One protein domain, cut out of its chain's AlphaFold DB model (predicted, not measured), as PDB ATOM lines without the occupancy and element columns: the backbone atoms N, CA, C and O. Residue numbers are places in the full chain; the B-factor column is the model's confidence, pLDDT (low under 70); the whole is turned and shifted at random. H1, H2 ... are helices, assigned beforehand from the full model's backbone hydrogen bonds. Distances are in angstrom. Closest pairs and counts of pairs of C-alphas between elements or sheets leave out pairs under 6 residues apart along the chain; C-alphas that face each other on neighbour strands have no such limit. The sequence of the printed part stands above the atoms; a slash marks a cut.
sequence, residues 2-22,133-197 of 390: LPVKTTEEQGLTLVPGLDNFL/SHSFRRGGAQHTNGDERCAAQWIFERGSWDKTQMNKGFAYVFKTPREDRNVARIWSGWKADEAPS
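What this domain is: This is residues 2 to 22 and 133 to 197 of the 390 residues of an uncharacterized protein of Phytophthora megakarya (UniProt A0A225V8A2). Little regular structure is present: three short helices sit among long loops, with H1 and H3 meeting near their last residues to make a corner, while H2 touches neither of them, joined to H1 by a long loop and to H3 by a tight link. The printed part has 86 residues, with 34 in named helices H1, H2 and H3, in that order, and no named strand; the class is all helix. It is compact, with a radius of gyration of the C-alphas of 13.4 A and spans of 40 by 29 by 25 A.

How they stand to each other: Residues 2 to 22 hold no named element. H1, residues 133 to 145, touches H3, residues 178 to 187, with residues 140 to 144 alone; the closest C-alphas, of Thr 144 and Ile 186, are 6.2 A apart. Their lines are about perpendicular, at 73 degrees. H2, residues 163 to 173, is apart from H1, and only just apart from H3, at 8.1 A. In H1, H2 and H3 every O i to N i+4 pair is within hydrogen-bond range.

Where its parts are: H1 begins at C-alpha 133 (31.457, 6.880, 46.413) and is 18.5 A long, H2 15.4 A and H3 14.5 A, ending at C-alpha 187 (22.899, 11.660, 33.958).

The domain as a whole: The C-alphas farthest apart, of Phe 21 and Lys 163, are 40.4 A apart. Residues 23 to 132 are not printed; C-alphas 22 and 133 are 18.6 A apart. The link H1 to H2 is long, H2 to H3 tight. The pLDDT is under 70 at residues 2 to 12, 151 to 166, 168 to 171 and 173 to 176.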
ATOM      1  N   LEU A   2       2.429  21.340  52.037       46.91
ATOM      2  CA  LEU A   2       3.113  20.815  50.844       46.91
ATOM      3  C   LEU A   2       3.289  19.297  51.021       46.91
ATOM      4  O   LEU A   2       3.684  18.891  52.117       46.91
ATOM      5  N   PRO A   3       2.992  18.465  50.006       57.34
ATOM      6  CA  PRO A   3       3.271  17.039  50.089       57.34
ATOM      7  C   PRO A   3       4.785  16.819  50.198       57.34
ATOM      8  O   PRO A   3       5.569  17.396  49.445       57.34
ATOM      9  N   VAL A   4       5.195  16.008  51.173       55.16
ATOM     10  CA  VAL A   4       6.556  15.462  51.250       55.16
ATOM     11  C   VAL A   4       6.635  14.330  50.235       55.16
ATOM     12  O   VAL A   4       5.748  13.479  50.257       55.16
ATOM     13  N   LYS A   5       7.691  14.275  49.408       59.19
ATOM     14  CA  LYS A   5       7.901  13.132  48.504       59.19
ATOM     15  C   LYS A   5       7.871  11.821  49.294       59.19
ATOM     16  O   LYS A   5       8.756  11.601  50.129       59.19
ATOM     17  N   THR A   6       6.904  10.948  49.029       53.44
ATOM     18  CA  THR A   6       6.847   9.609  49.647       53.44
ATOM     19  C   THR A   6       7.965   8.709  49.106       53.44
ATOM     20  O   THR A   6       8.588   9.019  48.094       53.44
ATOM     21  N   THR A   7       8.232   7.563  49.737       50.41
ATOM     22  CA  THR A   7       9.215   6.589  49.215       50.41
ATOM     23  C   THR A   7       8.850   6.038  47.833       50.41
ATOM     24  O   THR A   7       9.738   5.636  47.089       50.41
ATOM     25  N   GLU A   8       7.564   6.047  47.474       46.66
ATOM     26  CA  GLU A   8       7.067   5.671  46.145       46.66
ATOM     27  C   GLU A   8       7.326   6.784  45.115       46.66
ATOM     28  O   GLU A   8       7.739   6.519  43.986       46.66
ATOM     29  N   GLU A   9       7.168   8.048  45.520       47.47
ATOM     30  CA  GLU A   9       7.468   9.225  44.694       47.47
ATOM     31  C   GLU A   9       8.974   9.495  44.535       47.47
ATOM     32  O   GLU A   9       9.389  10.050  43.520       47.47
ATOM     33  N   GLN A  10       9.798   9.068  45.499       54.38
ATOM     34  CA  GLN A  10      11.269   9.079  45.440       54.38
ATOM     35  C   GLN A  10      11.852   7.920  44.601       54.38
ATOM     36  O   GLN A  10      13.060   7.672  44.644       54.38
ATOM     37  N   GLY A  11      11.013   7.188  43.858       57.56
ATOM     38  CA  GLY A  11      11.420   6.042  43.052       57.56
ATOM     39  C   GLY A  11      12.551   6.355  42.064       57.56
ATOM     40  O   GLY A  11      12.577   7.403  41.413       57.56
ATOM     41  N   LEU A  12      13.485   5.410  41.926       67.25
ATOM     42  CA  LEU A  12      14.616   5.512  41.006       67.25
ATOM     43  C   LEU A  12      14.115   5.614  39.557       67.25
ATOM     44  O   LEU A  12      13.706   4.620  38.960       67.25
ATOM     45  N   THR A  13      14.174   6.811  38.974       77.94
ATOM     46  CA  THR A  13      13.913   6.991  37.541       77.94
ATOM     47  C   THR A  13      15.150   6.563  36.762       77.94
ATOM     48  O   THR A  13      16.210   7.174  36.897       77.94
ATOM     49  N   LEU A  14      15.009   5.539  35.922       83.06
ATOM     50  CA  LEU A  14      16.009   5.171  34.924       83.06
ATOM     51  C   LEU A  14      15.594   5.746  33.569       83.06
ATOM     52  O   LEU A  14      14.443   5.617  33.160       83.06
ATOM     53  N   VAL A  15      16.537   6.387  32.888       85.88
ATOM     54  CA  VAL A  15      16.352   7.004  31.569       85.88
ATOM     55  C   VAL A  15      17.312   6.308  30.600       85.88
ATOM     56  O   VAL A  15      18.425   5.979  31.007       85.88
ATOM     57  N   PRO A  16      16.935   6.004  29.347       85.94
ATOM     58  CA  PRO A  16      17.888   5.436  28.396       85.94
ATOM     59  C   PRO A  16      19.036   6.404  28.105       85.94
ATOM     60  O   PRO A  16      18.845   7.613  28.116       85.94
ATOM     61  N   GLY A  17      20.229   5.887  27.809       84.12
ATOM     62  CA  GLY A  17      21.325   6.724  27.313       84.12
ATOM     63  C   GLY A  17      21.008   7.274  25.920       84.12
ATOM     64  O   GLY A  17      20.429   6.537  25.121       84.12
ATOM     65  N   LEU A  18      21.392   8.529  25.660       78.88
ATOM     66  CA  LEU A  18      21.221   9.212  24.369       78.88
ATOM     67  C   LEU A  18      22.013   8.498  23.250       78.88
ATOM     68  O   LEU A  18      21.465   7.636  22.567       78.88
ATOM     69  N   ASP A  19      23.317   8.774  23.137       74.25
ATOM     70  CA  ASP A  19      24.166   8.243  22.050       74.25
ATOM     71  C   ASP A  19      25.207   7.208  22.509       74.25
ATOM     72  O   ASP A  19      25.809   6.505  21.699       74.25
ATOM     73  N   ASN A  20      25.470   7.118  23.816       81.94
ATOM     74  CA  ASN A  20      26.584   6.340  24.360       81.94
ATOM     75  C   ASN A  20      26.084   5.215  25.283       81.94
ATOM     76  O   ASN A  20      25.582   5.455  26.383       81.94
ATOM     77  N   PHE A  21      26.278   3.965  24.853       84.81
ATOM     78  CA  PHE A  21      25.852   2.776  25.595       84.81
ATOM     79  C   PHE A  21      26.513   2.633  26.976       84.81
ATOM     80  O   PHE A  21      25.905   2.060  27.878       84.81
ATOM     81  N   LEU A  22      27.712   3.194  27.176       82.94
ATOM     82  CA  LEU A  22      28.453   3.123  28.445       82.94
ATOM     83  C   LEU A  22      27.863   4.021  29.540       82.94
ATOM     84  O   LEU A  22      28.079   3.753  30.719       82.94
ATOM     85  N   SER A 133      32.915   6.749  46.549       80.94
ATOM     86  CA  SER A 133      31.457   6.880  46.413       80.94
ATOM     87  C   SER A 133      31.002   8.328  46.664       80.94
ATOM     88  O   SER A 133      30.179   8.876  45.933       80.94
ATOM     89  N   HIS A 134      31.635   9.007  47.630       80.50
ATOM     90  CA  HIS A 134      31.383  10.418  47.930       80.50
ATOM     91  C   HIS A 134      31.795  11.361  46.793       80.50
ATOM     92  O   HIS A 134      31.026  12.251  46.431       80.50
ATOM     93  N   SER A 135      32.977  11.172  46.193       78.81
ATOM     94  CA  SER A 135      33.397  12.002  45.055       78.81
ATOM     95  C   SER A 135      32.580  11.714  43.795       78.81
ATOM     96  O   SER A 135      32.325  12.645  43.041       78.81
ATOM     97  N   PHE A 136      32.128  10.473  43.585       76.69
ATOM     98  CA  PHE A 136      31.240  10.123  42.474       76.69
ATOM     99  C   PHE A 136      29.876  10.818  42.616       76.69
ATOM    100  O   PHE A 136      29.453  11.532  41.710       76.69
ATOM    101  N   ARG A 137      29.244  10.724  43.798       75.75
ATOM    102  CA  ARG A 137      27.994  11.446  44.110       75.75
ATOM    103  C   ARG A 137      28.137  12.965  43.948       75.75
ATOM    104  O   ARG A 137      27.230  13.605  43.427       75.75
ATOM    105  N   ARG A 138      29.274  13.542  44.358       75.12
ATOM    106  CA  ARG A 138      29.560  14.976  44.166       75.12
ATOM    107  C   ARG A 138      29.792  15.356  42.706       75.12
ATOM    108  O   ARG A 138      29.274  16.381  42.284       75.12
ATOM    109  N   GLY A 139      30.523  14.543  41.946       78.12
ATOM    110  CA  GLY A 139      30.743  14.764  40.516       78.12
ATOM    111  C   GLY A 139      29.435  14.730  39.726       78.12
ATOM    112  O   GLY A 139      29.187  15.632  38.936       78.12
ATOM    113  N   GLY A 140      28.561  13.757  40.011       78.31
ATOM    114  CA  GLY A 140      27.222  13.682  39.415       78.31
ATOM    115  C   GLY A 140      26.354  14.902  39.735       78.31
ATOM    116  O   GLY A 140      25.725  15.451  38.837       78.31
ATOM    117  N   ALA A 141      26.377  15.388  40.981       74.69
ATOM    118  CA  ALA A 141      25.663  16.607  41.365       74.69
ATOM    119  C   ALA A 141      26.209  17.866  40.661       74.69
ATOM    120  O   ALA A 141      25.434  18.657  40.131       74.69
ATOM    121  N   GLN A 142      27.534  18.030  40.589       74.44
ATOM    122  CA  GLN A 142      28.160  19.146  39.865       74.44
ATOM    123  C   GLN A 142      27.882  19.098  38.358       74.44
ATOM    124  O   GLN A 142      27.694  20.142  37.742       74.44
ATOM    125  N   HIS A 143      27.832  17.901  37.769       79.38
ATOM    126  CA  HIS A 143      27.459  17.720  36.369       79.38
ATOM    127  C   HIS A 143      26.017  18.182  36.112       79.38
ATOM    128  O   HIS A 143      25.789  18.955  35.186       79.38
ATOM    129  N   THR A 144      25.075  17.798  36.978       78.00
ATOM    130  CA  THR A 144      23.676  18.256  36.926       78.00
ATOM    131  C   THR A 144      23.533  19.767  37.115       78.00
ATOM    132  O   THR A 144      22.775  20.392  36.380       78.00
ATOM    133  N   ASN A 145      24.282  20.377  38.041       75.56
ATOM    134  CA  ASN A 145      24.263  21.834  38.241       75.56
ATOM    135  C   ASN A 145      24.765  22.620  37.011       75.56
ATOM    136  O   ASN A 145      24.501  23.816  36.910       75.56
ATOM    137  N   GLY A 146      25.486  21.968  36.091       74.06
ATOM    138  CA  GLY A 146      25.926  22.560  34.829       74.06
ATOM    139  C   GLY A 146      24.815  22.755  33.790       74.06
ATOM    140  O   GLY A 146      25.042  23.478  32.825       74.06
ATOM    141  N   ASP A 147      23.634  22.146  33.966       77.25
ATOM    142  CA  ASP A 147      22.471  22.365  33.096       77.25
ATOM    143  C   ASP A 147      21.588  23.497  33.659       77.25
ATOM    144  O   ASP A 147      20.988  23.376  34.729       77.25
ATOM    145  N   GLU A 148      21.482  24.600  32.914       73.38
ATOM    146  CA  GLU A 148      20.642  25.766  33.241       73.38
ATOM    147  C   GLU A 148      19.144  25.438  33.348       73.38
ATOM    148  O   GLU A 148      18.386  26.165  33.993       73.38
ATOM    149  N   ARG A 149      18.707  24.331  32.740       74.19
ATOM    150  CA  ARG A 149      17.312  23.873  32.723       74.19
ATOM    151  C   ARG A 149      16.973  23.005  33.934       74.19
ATOM    152  O   ARG A 149      15.793  22.774  34.212       74.19
ATOM    153  N   CYS A 150      17.974  22.541  34.687       71.38
ATOM    154  CA  CYS A 150      17.735  21.890  35.965       71.38
ATOM    155  C   CYS A 150      17.367  22.948  37.013       71.38
ATOM    156  O   CYS A 150      18.219  23.647  37.556       71.38
ATOM    157  N   ALA A 151      16.091  23.018  37.399       59.59
ATOM    158  CA  ALA A 151      15.635  23.920  38.462       59.59
ATOM    159  C   ALA A 151      16.183  23.543  39.862       59.59
ATOM    160  O   ALA A 151      15.828  24.168  40.873       59.59
ATOM    161  N   ALA A 152      17.049  22.529  39.931       59.38
ATOM    162  CA  ALA A 152      17.881  22.157  41.059       59.38
ATOM    163  C   ALA A 152      19.394  22.291  40.765       59.38
ATOM    164  O   ALA A 152      20.161  21.429  41.186       59.38
ATOM    165  N   GLN A 153      19.839  23.427  40.202       54.78
ATOM    166  CA  GLN A 153      21.229  23.965  40.237       54.78
ATOM    167  C   GLN A 153      21.831  24.145  41.663       54.78
ATOM    168  O   GLN A 153      22.697  24.980  41.923       54.78
ATOM    169  N   TRP A 154      21.327  23.402  42.642       53.91
ATOM    170  CA  TRP A 154      21.537  23.571  44.072       53.91
ATOM    171  C   TRP A 154      21.809  22.240  44.778       53.91
ATOM    172  O   TRP A 154      21.818  22.215  46.011       53.91
ATOM    173  N   ILE A 155      21.978  21.131  44.043       53.88
ATOM    174  CA  ILE A 155      22.132  19.798  44.640       53.88
ATOM    175  C   ILE A 155      23.489  19.725  45.357       53.88
ATOM    176  O   ILE A 155      24.535  19.450  44.778       53.88
ATOM    177  N   PHE A 156      23.441  20.015  46.658       52.34
ATOM    178  CA  PHE A 156      24.496  19.871  47.662       52.34
ATOM    179  C   PHE A 156      25.891  20.382  47.273       52.34
ATOM    180  O   PHE A 156      26.916  19.748  47.556       52.34
ATOM    181  N   GLU A 157      25.952  21.603  46.739       50.09
ATOM    182  CA  GLU A 157      27.197  22.371  46.747       50.09
ATOM    183  C   GLU A 157      27.562  22.833  48.162       50.09
ATOM    184  O   GLU A 157      27.299  23.966  48.559       50.09
ATOM    185  N   ARG A 158      28.287  21.942  48.854       48.22
ATOM    186  CA  ARG A 158      29.086  22.105  50.088       48.22
ATOM    187  C   ARG A 158      28.548  21.373  51.319       48.22
ATOM    188  O   ARG A 158      27.363  21.221  51.557       48.22
ATOM    189  N   GLY A 159      29.506  20.912  52.127       45.16
ATOM    190  CA  GLY A 159      29.282  20.424  53.489       45.16
ATOM    191  C   GLY A 159      29.391  21.572  54.487       45.16
ATOM    192  O   GLY A 159      30.236  21.525  55.373       45.16
ATOM    193  N   SER A 160      28.610  22.631  54.279       51.41
ATOM    194  CA  SER A 160      28.516  23.776  55.187       51.41
ATOM    195  C   SER A 160      27.088  24.310  55.093       51.41
ATOM    196  O   SER A 160      26.736  25.021  54.157       51.41
ATOM    197  N   TRP A 161      26.241  23.847  56.012       57.25
ATOM    198  CA  TRP A 161      24.798  24.071  55.987       57.25
ATOM    199  C   TRP A 161      24.452  25.502  56.413       57.25
ATOM    200  O   TRP A 161      24.169  25.760  57.584       57.25
ATOM    201  N   ASP A 162      24.450  26.439  55.467       65.00
ATOM    202  CA  ASP A 162      23.835  27.749  55.685       65.00
ATOM    203  C   ASP A 162      22.292  27.684  55.556       65.00
ATOM    204  O   ASP A 162      21.709  26.706  55.072       65.00
ATOM    205  N   LYS A 163      21.602  28.742  56.008       68.88
ATOM    206  CA  LYS A 163      20.126  28.834  55.965       68.88
ATOM    207  C   LYS A 163      19.565  28.755  54.538       68.88
ATOM    208  O   LYS A 163      18.472  28.231  54.336       68.88
ATOM    209  N   THR A 164      20.310  29.242  53.550       65.44
ATOM    210  CA  THR A 164      19.925  29.226  52.134       65.44
ATOM    211  C   THR A 164      20.007  27.808  51.571       65.44
ATOM    212  O   THR A 164      19.100  27.385  50.852       65.44
ATOM    213  N   GLN A 165      21.044  27.045  51.926       63.25
ATOM    214  CA  GLN A 165      21.186  25.638  51.545       63.25
ATOM    215  C   GLN A 165      20.148  24.746  52.226       63.25
ATOM    216  O   GLN A 165      19.553  23.905  51.554       63.25
ATOM    217  N   MET A 166      19.857  24.965  53.514       66.00
ATOM    218  CA  MET A 166      18.765  24.256  54.195       66.00
ATOM    219  C   MET A 166      17.419  24.507  53.508       66.00
ATOM    220  O   MET A 166      16.740  23.547  53.150       66.00
ATOM    221  N   ASN A 167      17.063  25.766  53.227       70.06
ATOM    222  CA  ASN A 167      15.813  26.092  52.529       70.06
ATOM    223  C   ASN A 167      15.734  25.461  51.126       70.06
ATOM    224  O   ASN A 167      14.666  25.003  50.725       70.06
ATOM    225  N   LYS A 168      16.856  25.376  50.397       67.62
ATOM    226  CA  LYS A 168      16.937  24.683  49.096       67.62
ATOM    227  C   LYS A 168      16.783  23.163  49.233       67.62
ATOM    228  O   LYS A 168      16.066  22.558  48.441       67.62
ATOM    229  N   GLY A 169      17.386  22.560  50.260       66.75
ATOM    230  CA  GLY A 169      17.216  21.143  50.595       66.75
ATOM    231  C   GLY A 169      15.766  20.798  50.938       66.75
ATOM    232  O   GLY A 169      15.211  19.860  50.369       66.75
ATOM    233  N   PHE A 170      15.111  21.606  51.780       68.00
ATOM    234  CA  PHE A 170      13.676  21.472  52.042       68.00
ATOM    235  C   PHE A 170      12.858  21.630  50.755       68.00
ATOM    236  O   PHE A 170      12.049  20.760  50.444       68.00
ATOM    237  N   ALA A 171      13.107  22.668  49.949       68.88
ATOM    238  CA  ALA A 171      12.400  22.867  48.684       68.88
ATOM    239  C   ALA A 171      12.542  21.677  47.713       68.88
ATOM    240  O   ALA A 171      11.599  21.385  46.986       68.88
ATOM    241  N   TYR A 172      13.670  20.957  47.713       70.12
ATOM    242  CA  TYR A 172      13.831  19.716  46.945       70.12
ATOM    243  C   TYR A 172      12.995  18.550  47.506       70.12
ATOM    244  O   TYR A 172      12.365  17.825  46.736       70.12
ATOM    245  N   VAL A 173      12.949  18.384  48.832       68.31
ATOM    246  CA  VAL A 173      12.147  17.344  49.517       68.31
ATOM    247  C   VAL A 173      10.634  17.568  49.351       68.31
ATOM    248  O   VAL A 173       9.874  16.601  49.324       68.31
ATOM    249  N   PHE A 174      10.204  18.824  49.192       67.44
ATOM    250  CA  PHE A 174       8.812  19.223  48.927       67.44
ATOM    251  C   PHE A 174       8.497  19.485  47.435       67.44
ATOM    252  O   PHE A 174       7.378  19.882  47.102       67.44
ATOM    253  N   LYS A 175       9.463  19.315  46.519       66.12
ATOM    254  CA  LYS A 175       9.234  19.413  45.064       66.12
ATOM    255  C   LYS A 175       8.575  18.135  44.544       66.12
ATOM    256  O   LYS A 175       8.684  17.077  45.149       66.12
ATOM    257  N   THR A 176       7.943  18.201  43.375       66.94
ATOM    258  CA  THR A 176       7.421  16.996  42.710       66.94
ATOM    259  C   THR A 176       8.561  16.128  42.146       66.94
ATOM    260  O   THR A 176       9.653  16.649  41.880       66.94
ATOM    261  N   PRO A 177       8.323  14.835  41.847       74.69
ATOM    262  CA  PRO A 177       9.314  13.955  41.206       74.69
ATOM    263  C   PRO A 177       9.742  14.381  39.790       74.69
ATOM    264  O   PRO A 177      10.550  13.715  39.149       74.69
ATOM    265  N   ARG A 178       9.206  15.492  39.258       78.38
ATOM    266  CA  ARG A 178       9.652  16.095  37.993       78.38
ATOM    267  C   ARG A 178      11.142  16.435  38.028       78.38
ATOM    268  O   ARG A 178      11.820  16.191  37.040       78.38
ATOM    269  N   GLU A 179      11.643  16.960  39.147       78.69
ATOM    270  CA  GLU A 179      13.066  17.293  39.262       78.69
ATOM    271  C   GLU A 179      13.937  16.036  39.184       78.69
ATOM    272  O   GLU A 179      14.915  16.012  38.450       78.69
ATOM    273  N   ASP A 180      13.538  14.954  39.852       79.31
ATOM    274  CA  ASP A 180      14.312  13.706  39.896       79.31
ATOM    275  C   ASP A 180      14.418  13.079  38.493       79.31
ATOM    276  O   ASP A 180      15.473  12.575  38.101       79.31
ATOM    277  N   ARG A 181      13.356  13.213  37.686       82.88
ATOM    278  CA  ARG A 181      13.354  12.850  36.259       82.88
ATOM    279  C   ARG A 181      14.270  13.748  35.422       82.88
ATOM    280  O   ARG A 181      14.968  13.230  34.555       82.88
ATOM    281  N   ASN A 182      14.315  15.056  35.690       83.19
ATOM    282  CA  ASN A 182      15.261  15.971  35.034       83.19
ATOM    283  C   ASN A 182      16.720  15.565  35.332       83.19
ATOM    284  O   ASN A 182      17.537  15.495  34.417       83.19
ATOM    285  N   VAL A 183      17.040  15.246  36.593       82.19
ATOM    286  CA  VAL A 183      18.381  14.782  36.998       82.19
ATOM    287  C   VAL A 183      18.744  13.472  36.288       82.19
ATOM    288  O   VAL A 183      19.840  13.355  35.740       82.19
ATOM    289  N   ALA A 184      17.815  12.511  36.238       84.69
ATOM    290  CA  ALA A 184      18.027  11.224  35.574       84.69
ATOM    291  C   ALA A 184      18.260  11.352  34.054       84.69
ATOM    292  O   ALA A 184      19.072  10.607  33.497       84.69
ATOM    293  N   ARG A 185      17.603  12.317  33.389       87.19
ATOM    294  CA  ARG A 185      17.865  12.675  31.981       87.19
ATOM    295  C   ARG A 185      19.294  13.159  31.778       87.19
ATOM    296  O   ARG A 185      20.003  12.579  30.958       87.19
ATOM    297  N   ILE A 186      19.726  14.136  32.578       85.50
ATOM    298  CA  ILE A 186      21.074  14.721  32.496       85.50
ATOM    299  C   ILE A 186      22.145  13.649  32.715       85.50
ATOM    300  O   ILE A 186      23.078  13.537  31.924       85.50
ATOM    301  N   TRP A 187      21.977  12.782  33.719       83.50
ATOM    302  CA  TRP A 187      22.899  11.660  33.958       83.50
ATOM    303  C   TRP A 187      22.947  10.631  32.819       83.50
ATOM    304  O   TRP A 187      23.925   9.896  32.718       83.50
ATOM    305  N   SER A 188      21.925  10.597  31.962       85.25
ATOM    306  CA  SER A 188      21.840   9.714  30.790       85.25
ATOM    307  C   SER A 188      22.216  10.428  29.475       85.25
ATOM    308  O   SER A 188      22.098   9.846  28.397       85.25
ATOM    309  N   GLY A 189      22.691  11.679  29.554       86.06
ATOM    310  CA  GLY A 189      23.167  12.480  28.419       86.06
ATOM    311  C   GLY A 189      22.117  13.359  27.728       86.06
ATOM    312  O   GLY A 189      22.460  14.030  26.759       86.06
ATOM    313  N   TRP A 190      20.874  13.383  28.212       86.94
ATOM    314  CA  TRP A 190      19.783  14.208  27.670       86.94
ATOM    315  C   TRP A 190      19.691  15.558  28.381       86.94
ATOM    316  O   TRP A 190      20.099  15.684  29.536       86.94
ATOM    317  N   LYS A 191      19.075  16.557  27.747       86.44
ATOM    318  CA  LYS A 191      18.733  17.816  28.431       86.44
ATOM    319  C   LYS A 191      17.574  17.602  29.408       86.44
ATOM    320  O   LYS A 191      16.740  16.713  29.222       86.44
ATOM    321  N   ALA A 192      17.490  18.440  30.442       84.44
ATOM    322  CA  ALA A 192      16.461  18.330  31.483       84.44
ATOM    323  C   ALA A 192      15.007  18.283  30.960       84.44
ATOM    324  O   ALA A 192      14.149  17.659  31.590       84.44
ATOM    325  N   ASP A 193      14.729  18.955  29.842       83.75
ATOM    326  CA  ASP A 193      13.413  19.153  29.225       83.75
ATOM    327  C   ASP A 193      13.047  18.130  28.137       83.75
ATOM    328  O   ASP A 193      11.879  18.038  27.766       83.75
ATOM    329  N   GLU A 194      14.003  17.331  27.657       83.69
ATOM    330  CA  GLU A 194      13.765  16.358  26.586       83.69
ATOM    331  C   GLU A 194      12.923  15.162  27.065       83.69
ATOM    332  O   GLU A 194      12.978  14.746  28.225       83.69
ATOM    333  N   ALA A 195      12.129  14.577  26.166       80.31
ATOM    334  CA  ALA A 195      11.294  13.409  26.440       80.31
ATOM    335  C   ALA A 195      11.886  12.157  25.761       80.31
ATOM    336  O   ALA A 195      11.451  11.789  24.671       80.31
ATOM    337  N   PRO A 196      12.899  11.507  26.365       80.31
ATOM    338  CA  PRO A 196      13.525  10.332  25.776       80.31
ATOM    339  C   PRO A 196      12.548   9.163  25.695       80.31
ATOM    340  O   PRO A 196      12.060   8.678  26.719       80.31
ATOM    341  N   SER A 197      12.303   8.687  24.476       78.31
ATOM    342  CA  SER A 197      11.565   7.448  24.253       78.31
ATOM    343  C   SER A 197      12.454   6.238  24.542       78.31
ATOM    344  O   SER A 197      13.646   6.223  24.219       78.31
TER     345      SER A 197